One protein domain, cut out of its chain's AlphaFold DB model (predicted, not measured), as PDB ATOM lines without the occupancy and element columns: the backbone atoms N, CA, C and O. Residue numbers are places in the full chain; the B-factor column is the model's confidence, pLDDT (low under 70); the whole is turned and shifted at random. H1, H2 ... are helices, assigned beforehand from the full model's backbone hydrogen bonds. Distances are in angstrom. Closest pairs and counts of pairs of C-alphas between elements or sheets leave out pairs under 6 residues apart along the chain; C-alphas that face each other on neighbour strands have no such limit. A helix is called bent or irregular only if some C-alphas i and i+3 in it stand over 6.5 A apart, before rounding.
ATOM      1  N   GLU A   4       8.144  48.337 -87.439       72.94
ATOM      2  CA  GLU A   4       7.531  49.633 -87.150       72.94
ATOM      3  C   GLU A   4       5.994  49.578 -87.160       72.94
ATOM      4  O   GLU A   4       5.341  50.045 -86.226       72.94
ATOM      5  N   SER A   5       5.409  48.913 -88.164       67.31
ATOM      6  CA  SER A   5       3.952  48.749 -88.275       67.31
ATOM      7  C   SER A   5       3.372  47.897 -87.144       67.31
ATOM      8  O   SER A   5       2.303  48.202 -86.612       67.31
ATOM      9  N   ASN A   6       4.105  46.863 -86.719       72.12
ATOM     10  CA  ASN A   6       3.719  46.047 -85.571       72.12
ATOM     11  C   ASN A   6       3.796  46.866 -84.283       72.12
ATOM     12  O   ASN A   6       2.909  46.770 -83.441       72.12
ATOM     13  N   ASN A   7       4.824  47.702 -84.137       76.25
ATOM     14  CA  ASN A   7       5.016  48.524 -82.951       76.25
ATOM     15  C   ASN A   7       3.920  49.595 -82.812       76.25
ATOM     16  O   ASN A   7       3.372  49.782 -81.723       76.25
ATOM     17  N   GLN A   8       3.530  50.237 -83.920       77.44
ATOM     18  CA  GLN A   8       2.392  51.162 -83.958       77.44
ATOM     19  C   GLN A   8       1.079  50.457 -83.602       77.44
ATOM     20  O   GLN A   8       0.342  50.933 -82.735       77.44
ATOM     21  N   ARG A   9       0.808  49.291 -84.208       80.19
ATOM     22  CA  ARG A   9      -0.407  48.515 -83.920       80.19
ATOM     23  C   ARG A   9      -0.473  48.090 -82.456       80.19
ATOM     24  O   ARG A   9      -1.475  48.346 -81.797       80.19
ATOM     25  N   ASN A  10       0.620  47.540 -81.929       82.75
ATOM     26  CA  ASN A  10       0.734  47.138 -80.528       82.75
ATOM     27  C   ASN A  10       0.490  48.321 -79.582       82.75
ATOM     28  O   ASN A  10      -0.163  48.179 -78.552       82.75
ATOM     29  N   THR A  11       0.980  49.508 -79.934       87.19
ATOM     30  CA  THR A  11       0.804  50.691 -79.093       87.19
ATOM     31  C   THR A  11      -0.635  51.205 -79.081       87.19
ATOM     32  O   THR A  11      -1.151  51.606 -78.027       87.19
ATOM     33  N   TYR A  12      -1.295  51.182 -80.237       87.00
ATOM     34  CA  TYR A  12      -2.711  51.508 -80.324       87.00
ATOM     35  C   TYR A  12      -3.560  50.495 -79.546       87.00
ATOM     36  O   TYR A  12      -4.371  50.901 -78.718       87.00
ATOM     37  N   GLU A  13      -3.314  49.192 -79.729       87.44
ATOM     38  CA  GLU A  13      -3.994  48.115 -78.996       87.44
ATOM     39  C   GLU A  13      -3.829  48.275 -77.475       87.44
ATOM     40  O   GLU A  13      -4.807  48.161 -76.734       87.44
ATOM     41  N   PHE A  14      -2.627  48.622 -76.996       92.06
ATOM     42  CA  PHE A  14      -2.397  48.905 -75.576       92.06
ATOM     43  C   PHE A  14      -3.214  50.104 -75.089       92.06
ATOM     44  O   PHE A  14      -3.852  50.045 -74.036       92.06
ATOM     45  N   SER A  15      -3.199  51.201 -75.848       92.88
ATOM     46  CA  SER A  15      -3.946  52.411 -75.493       92.88
ATOM     47  C   SER A  15      -5.443  52.110 -75.418       92.88
ATOM     48  O   SER A  15      -6.075  52.433 -74.416       92.88
ATOM     49  N   TYR A  16      -5.977  51.372 -76.394       92.88
ATOM     50  CA  TYR A  16      -7.369  50.930 -76.413       92.88
ATOM     51  C   TYR A  16      -7.726  50.045 -75.216       92.88
ATOM     52  O   TYR A  16      -8.698  50.319 -74.515       92.88
ATOM     53  N   LEU A  17      -6.915  49.020 -74.936       94.00
ATOM     54  CA  LEU A  17      -7.121  48.109 -73.809       94.00
ATOM     55  C   LEU A  17      -7.139  48.857 -72.470       94.00
ATOM     56  O   LEU A  17      -8.000  48.598 -71.630       94.00
ATOM     57  N   THR A  18      -6.203  49.789 -72.269       94.50
ATOM     58  CA  THR A  18      -6.132  50.575 -71.027       94.50
ATOM     59  C   THR A  18      -7.295  51.550 -70.880       94.50
ATOM     60  O   THR A  18      -7.861  51.631 -69.796       94.50
ATOM     61  N   THR A  19      -7.715  52.232 -71.950       94.69
ATOM     62  CA  THR A  19      -8.898  53.108 -71.916       94.69
ATOM     63  C   THR A  19     -10.174  52.315 -71.652       94.69
ATOM     64  O   THR A  19     -10.972  52.698 -70.804       94.69
ATOM     65  N   LEU A  20     -10.337  51.162 -72.302       93.88
ATOM     66  CA  LEU A  20     -11.473  50.279 -72.059       93.88
ATOM     67  C   LEU A  20     -11.501  49.785 -70.604       93.88
ATOM     68  O   LEU A  20     -12.553  49.766 -69.970       93.88
ATOM     69  N   PHE A  21     -10.343  49.413 -70.060       95.00
ATOM     70  CA  PHE A  21     -10.214  49.047 -68.653       95.00
ATOM     71  C   PHE A  21     -10.597  50.202 -67.720       95.00
ATOM     72  O   PHE A  21     -11.344  49.963 -66.772       95.00
ATOM     73  N   GLU A  22     -10.125  51.429 -67.978       93.44
ATOM     74  CA  GLU A  22     -10.471  52.631 -67.201       93.44
ATOM     75  C   GLU A  22     -11.993  52.843 -67.161       93.44
ATOM     76  O   GLU A  22     -12.546  53.046 -66.080       93.44
ATOM     77  N   GLU A  23     -12.675  52.736 -68.305       93.25
ATOM     78  CA  GLU A  23     -14.126  52.939 -68.397       93.25
ATOM     79  C   GLU A  23     -14.923  51.808 -67.728       93.25
ATOM     80  O   GLU A  23     -15.790  52.075 -66.893       93.25
ATOM     81  N   ILE A  24     -14.590  50.534 -67.984       93.81
ATOM     82  CA  ILE A  24     -15.284  49.404 -67.337       93.81
ATOM     83  C   ILE A  24     -15.092  49.440 -65.813       93.81
ATOM     84  O   ILE A  24     -16.035  49.156 -65.069       93.81
ATOM     85  N   SER A  25     -13.890  49.803 -65.346       94.62
ATOM     86  CA  SER A  25     -13.545  49.834 -63.916       94.62
ATOM     87  C   SER A  25     -14.398  50.813 -63.111       94.62
ATOM     88  O   SER A  25     -14.518  50.655 -61.897       94.62
ATOM     89  N   ARG A  26     -15.018  51.808 -63.763       92.56
ATOM     90  CA  ARG A  26     -15.953  52.741 -63.112       92.56
ATOM     91  C   ARG A  26     -17.285  52.091 -62.749       92.56
ATOM     92  O   ARG A  26     -17.941  52.544 -61.818       92.56
ATOM     93  N   VAL A  27     -17.688  51.055 -63.484       93.25
ATOM     94  CA  VAL A  27     -19.004  50.412 -63.341       93.25
ATOM     95  C   VAL A  27     -18.895  49.075 -62.613       93.25
ATOM     96  O   VAL A  27     -19.796  48.695 -61.868       93.25
ATOM     97  N   ARG A  28     -17.795  48.338 -62.809       94.44
ATOM     98  CA  ARG A  28     -17.577  47.029 -62.182       94.44
ATOM     99  C   ARG A  28     -16.097  46.736 -61.962       94.44
ATOM    100  O   ARG A  28     -15.244  47.213 -62.700       94.44
ATOM    101  N   SER A  29     -15.804  45.858 -61.005       94.75
ATOM    102  CA  SER A  29     -14.444  45.350 -60.804       94.75
ATOM    103  C   SER A  29     -13.988  44.524 -62.012       94.75
ATOM    104  O   SER A  29     -14.655  43.565 -62.410       94.75
ATOM    105  N   VAL A  30     -12.850  44.897 -62.593       95.62
ATOM    106  CA  VAL A  30     -12.180  44.181 -63.682       95.62
ATOM    107  C   VAL A  30     -10.676  44.158 -63.454       95.62
ATOM    108  O   VAL A  30     -10.133  44.940 -62.677       95.62
ATOM    109  N   LYS A  31      -9.990  43.254 -64.152       95.31
ATOM    110  CA  LYS A  31      -8.528  43.168 -64.183       95.31
ATOM    111  C   LYS A  31      -8.047  43.005 -65.619       95.31
ATOM    112  O   LYS A  31      -8.718  42.363 -66.425       95.31
ATOM    113  N   ILE A  32      -6.870  43.547 -65.919       94.31
ATOM    114  CA  ILE A  32      -6.140  43.209 -67.142       94.31
ATOM    115  C   ILE A  32      -5.269  41.990 -66.848       94.31
ATOM    116  O   ILE A  32      -4.449  42.018 -65.929       94.31
ATOM    117  N   GLU A  33      -5.425  40.935 -67.641       94.44
ATOM    118  CA  GLU A  33      -4.534  39.779 -67.590       94.44
ATOM    119  C   GLU A  33      -3.215  40.127 -68.296       94.44
ATOM    120  O   GLU A  33      -3.174  40.343 -69.509       94.44
ATOM    121  N   LYS A  34      -2.126  40.230 -67.528       94.38
ATOM    122  CA  LYS A  34      -0.818  40.648 -68.048       94.38
ATOM    123  C   LYS A  34      -0.035  39.443 -68.562       94.38
ATOM    124  O   LYS A  34       0.557  38.702 -67.781       94.38
ATOM    125  N   ASN A  35       0.001  39.276 -69.878       93.25
ATOM    126  CA  ASN A  35       0.791  38.249 -70.558       93.25
ATOM    127  C   ASN A  35       1.981  38.858 -71.327       93.25
ATOM    128  O   ASN A  35       2.224  40.065 -71.292       93.25
ATOM    129  N   SER A  36       2.744  38.022 -72.035       91.69
ATOM    130  CA  SER A  36       3.888  38.467 -72.844       91.69
ATOM    131  C   SER A  36       3.516  39.540 -73.875       91.69
ATOM    132  O   SER A  36       4.273  40.498 -74.049       91.69
ATOM    133  N   SER A  37       2.344  39.425 -74.507       88.38
ATOM    134  CA  SER A  37       1.829  40.407 -75.467       88.38
ATOM    135  C   SER A  37       1.524  41.749 -74.808       88.38
ATOM    136  O   SER A  37       1.889  42.787 -75.355       88.38
ATOM    137  N   PHE A  38       0.939  41.740 -73.605       92.25
ATOM    138  CA  PHE A  38       0.706  42.959 -72.828       92.25
ATOM    139  C   PHE A  38       2.018  43.714 -72.595       92.25
ATOM    140  O   PHE A  38       2.105  44.904 -72.889       92.25
ATOM    141  N   TYR A  39       3.063  43.021 -72.138       90.75
ATOM    142  CA  TYR A  39       4.356  43.656 -71.880       90.75
ATOM    143  C   TYR A  39       5.063  44.119 -73.160       90.75
ATOM    144  O   TYR A  39       5.765  45.128 -73.143       90.75
ATOM    145  N   ALA A  40       4.901  43.406 -74.278       89.06
ATOM    146  CA  ALA A  40       5.426  43.859 -75.564       89.06
ATOM    147  C   ALA A  40       4.761  45.170 -76.007       89.06
ATOM    148  O   ALA A  40       5.448  46.106 -76.414       89.06
ATOM    149  N   ALA A  41       3.441  45.257 -75.853       89.19
ATOM    150  CA  ALA A  41       2.658  46.438 -76.183       89.19
ATOM    151  C   ALA A  41       2.913  47.611 -75.214       89.19
ATOM    152  O   ALA A  41       2.990  48.764 -75.637       89.19
ATOM    153  N   GLU A  42       3.155  47.326 -73.932       91.38
ATOM    154  CA  GLU A  42       3.580  48.320 -72.939       91.38
ATOM    155  C   GLU A  42       4.938  48.932 -73.301       91.38
ATOM    156  O   GLU A  42       5.091  50.153 -73.297       91.38
ATOM    157  N   ARG A  43       5.920  48.098 -73.669       90.50
ATOM    158  CA  ARG A  43       7.242  48.566 -74.118       90.50
ATOM    159  C   ARG A  43       7.143  49.408 -75.386       90.50
ATOM    160  O   ARG A  43       7.741  50.480 -75.438       90.50
ATOM    161  N   ALA A  44       6.358  48.954 -76.363       86.69
ATOM    162  CA  ALA A  44       6.077  49.698 -77.588       86.69
ATOM    163  C   ALA A  44       5.534  51.099 -77.275       86.69
ATOM    164  O   ALA A  44       6.079  52.101 -77.736       86.69
ATOM    165  N   ARG A  45       4.532  51.171 -76.387       87.44
ATOM    166  CA  ARG A  45       3.962  52.437 -75.928       87.44
ATOM    167  C   ARG A  45       4.961  53.303 -75.190       87.44
ATOM    168  O   ARG A  45       4.943  54.515 -75.377       87.44
ATOM    169  N   ASN A  46       5.808  52.734 -74.341       88.38
ATOM    170  CA  ASN A  46       6.755  53.519 -73.554       88.38
ATOM    171  C   ASN A  46       7.740  54.297 -74.433       88.38
ATOM    172  O   ASN A  46       8.068  55.425 -74.066       88.38
ATOM    173  N   ASN A  47       8.084  53.765 -75.610       88.75
ATOM    174  CA  ASN A  47       8.956  54.409 -76.594       88.75
ATOM    175  C   ASN A  47       8.320  55.609 -77.317       88.75
ATOM    176  O   ASN A  47       9.033  56.358 -77.977       88.75
ATOM    177  N   LEU A  48       7.006  55.814 -77.195       87.50
ATOM    178  CA  LEU A  48       6.340  56.966 -77.795       87.50
ATOM    179  C   LEU A  48       6.553  58.259 -77.011       87.50
ATOM    180  O   LEU A  48       6.603  58.279 -75.772       87.50
ATOM    181  N   THR A  49       6.524  59.364 -77.745       90.44
ATOM    182  CA  THR A  49       6.424  60.707 -77.181       90.44
ATOM    183  C   THR A  49       5.100  60.904 -76.438       90.44
ATOM    184  O   THR A  49       4.116  60.179 -76.618       90.44
ATOM    185  N   TYR A  50       5.058  61.926 -75.583       90.00
ATOM    186  CA  TYR A  50       3.828  62.325 -74.897       90.00
ATOM    187  C   TYR A  50       2.694  62.654 -75.883       90.00
ATOM    188  O   TYR A  50       1.554  62.248 -75.669       90.00
ATOM    189  N   TYR A  51       3.019  63.345 -76.979       91.12
ATOM    190  CA  TYR A  51       2.049  63.751 -77.993       91.12
ATOM    191  C   TYR A  51       1.422  62.545 -78.707       91.12
ATOM    192  O   TYR A  51       0.201  62.451 -78.807       91.12
ATOM    193  N   GLU A  52       2.232  61.568 -79.116       89.44
ATOM    194  CA  GLU A  52       1.728  60.345 -79.759       89.44
ATOM    195  C   GLU A  52       0.870  59.510 -78.799       89.44
ATOM    196  O   GLU A  52      -0.204  59.033 -79.173       89.44
ATOM    197  N   LYS A  53       1.284  59.390 -77.526       90.12
ATOM    198  CA  LYS A  53       0.471  58.747 -76.476       90.12
ATOM    199  C   LYS A  53      -0.889  59.429 -76.320       90.12
ATOM    200  O   LYS A  53      -1.892  58.739 -76.136       90.12
ATOM    201  N   ALA A  54      -0.929  60.761 -76.383       92.12
ATOM    202  CA  ALA A  54      -2.167  61.530 -76.280       92.12
ATOM    203  C   ALA A  54      -3.092  61.285 -77.480       92.12
ATOM    204  O   ALA A  54      -4.275  61.016 -77.273       92.12
ATOM    205  N   ILE A  55      -2.560  61.289 -78.709       93.56
ATOM    206  CA  ILE A  55      -3.334  60.967 -79.920       93.56
ATOM    207  C   ILE A  55      -3.965  59.580 -79.800       93.56
ATOM    208  O   ILE A  55      -5.173  59.439 -79.979       93.56
ATOM    209  N   TYR A  56      -3.181  58.559 -79.443       92.25
ATOM    210  CA  TYR A  56      -3.721  57.207 -79.321       92.25
ATOM    211  C   TYR A  56      -4.757  57.078 -78.207       92.25
ATOM    212  O   TYR A  56      -5.729  56.347 -78.386       92.25
ATOM    213  N   LYS A  57      -4.608  57.811 -77.094       92.25
ATOM    214  CA  LYS A  57      -5.632  57.851 -76.040       92.25
ATOM    215  C   LYS A  57      -6.930  58.506 -76.526       92.25
ATOM    216  O   LYS A  57      -7.998  57.978 -76.238       92.25
ATOM    217  N   ILE A  58      -6.857  59.612 -77.270       93.94
ATOM    218  CA  ILE A  58      -8.042  60.285 -77.832       93.94
ATOM    219  C   ILE A  58      -8.769  59.356 -78.809       93.94
ATOM    220  O   ILE A  58      -9.981  59.178 -78.696       93.94
ATOM    221  N   SER A  59      -8.034  58.716 -79.722       92.69
ATOM    222  CA  SER A  59      -8.607  57.758 -80.673       92.69
ATOM    223  C   SER A  59      -9.224  56.545 -79.970       92.69
ATOM    224  O   SER A  59     -10.327  56.128 -80.316       92.69
ATOM    225  N   ALA A  60      -8.546  56.006 -78.952       93.56
ATOM    226  CA  ALA A  60      -9.070  54.917 -78.133       93.56
ATOM    227  C   ALA A  60     -10.367  55.309 -77.415       93.56
ATOM    228  O   ALA A  60     -11.332  54.552 -77.454       93.56
ATOM    229  N   LEU A  61     -10.412  56.499 -76.812       93.44
ATOM    230  CA  LEU A  61     -11.601  57.011 -76.135       93.44
ATOM    231  C   LEU A  61     -12.775  57.177 -77.105       93.44
ATOM    232  O   LEU A  61     -13.884  56.760 -76.788       93.44
ATOM    233  N   ALA A  62     -12.528  57.726 -78.298       94.00
ATOM    234  CA  ALA A  62     -13.553  57.851 -79.330       94.00
ATOM    235  C   ALA A  62     -14.152  56.486 -79.707       94.00
ATOM    236  O   ALA A  62     -15.367  56.375 -79.830       94.00
ATOM    237  N   GLY A  63     -13.322  55.445 -79.834       91.62
ATOM    238  CA  GLY A  63     -13.788  54.085 -80.105       91.62
ATOM    239  C   GLY A  63     -14.550  53.459 -78.935       91.62
ATOM    240  O   GLY A  63     -15.652  52.952 -79.130       91.62
ATOM    241  N   VAL A  64     -14.016  53.539 -77.713       92.19
ATOM    242  CA  VAL A  64     -14.668  52.993 -76.507       92.19
ATOM    243  C   VAL A  64     -16.048  53.622 -76.285       92.19
ATOM    244  O   VAL A  64     -16.998  52.891 -76.016       92.19
ATOM    245  N   ASN A  65     -16.190  54.933 -76.509       90.19
ATOM    246  CA  ASN A  65     -17.463  55.656 -76.393       90.19
ATOM    247  C   ASN A  65     -18.545  55.211 -77.392       90.19
ATOM    248  O   ASN A  65     -19.692  55.603 -77.242       90.19
ATOM    249  N   THR A  66     -18.210  54.440 -78.432       91.25
ATOM    250  CA  THR A  66     -19.230  53.872 -79.335       91.25
ATOM    251  C   THR A  66     -19.839  52.571 -78.816       91.25
ATOM    252  O   THR A  66     -20.861  52.128 -79.335       91.25
TER     253      THR A  66
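Overview. This is residues 4 to 66 of the 68 residues of an uncharacterized protein of Enterococcus cecorum DSM 20682 = ATCC 43198 (UniProt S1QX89). One long straight helix, H1, runs the length of the domain, and two shorter helices pack on it from different sides: H3 crosses over its middle part as a slanting X, and H2 stands crosswise at its first half. After H1 the link of residues 28 to 35 folds back to the start of H2, which then runs in towards H1, and a tight turn leads on to H3. The printed part has 63 residues with three named helices, in the order H1, H2, H3, and no named strand; the class is all helix. The whole is compact, with a radius of gyration of the C-alphas of 11.7 A and spans of 35 by 25 by 18 A.

Along the chain. H1 takes residues 4 to 27 and is 35.7 A long from C-alpha 4 at (7.531, 49.633, -87.150) to C-alpha 27 at (-19.004, 50.412, -63.341). H2 takes residues 36 to 46, beginning with C-alpha 36 at (3.888, 38.467, -72.844), and measures 15.3 A from first to last C-alpha. H3 takes residues 50 to 64, measures 20.8 A, and ends with C-alpha 64 at (-14.668, 52.993, -76.507). No helix is bent or irregular.

Arrangement. H1 touches both other helices. With its residues 7 to 15 alone it touches H2, and the closest C-alphas, those of Thr 11 and Arg 45, are 4.8 A apart. The lines of H1 and H2 are about perpendicular, at 80 degrees. With its residues 11 to 20 alone H1 touches H3, and the closest C-alphas, those of Tyr 16 and Ala 60, are 4.7 A apart. H1 and H3 run the same way at a steep tilt of 57 degrees. H2 and H3 are close but not clearly touching: their closest C-alphas, those of Arg 45 and Lys 53, are 7.2 A apart. These two run opposite ways at a steep tilt of 53 degrees. In H2 and H3 every O i to N i+4 pair is within hydrogen-bond range; in H1 it is 18 of 20.

Size, cuts and confidence. The two C-alphas farthest apart are those of Glu 4 and Val 27, at 35.7 A, and the first and last printed C-alphas, those of Glu 4 and Thr 66, are 28.2 A apart. The printed part runs from residue 4 to residue 66 without a cut. The link from H1 to H2, with 8 residues, is short, and the link from H2 to H3, with 3 residues, is tight; no link is long. The mean pLDDT of the printed part is 90.1, and one printed residue, Ser 5, is under 70.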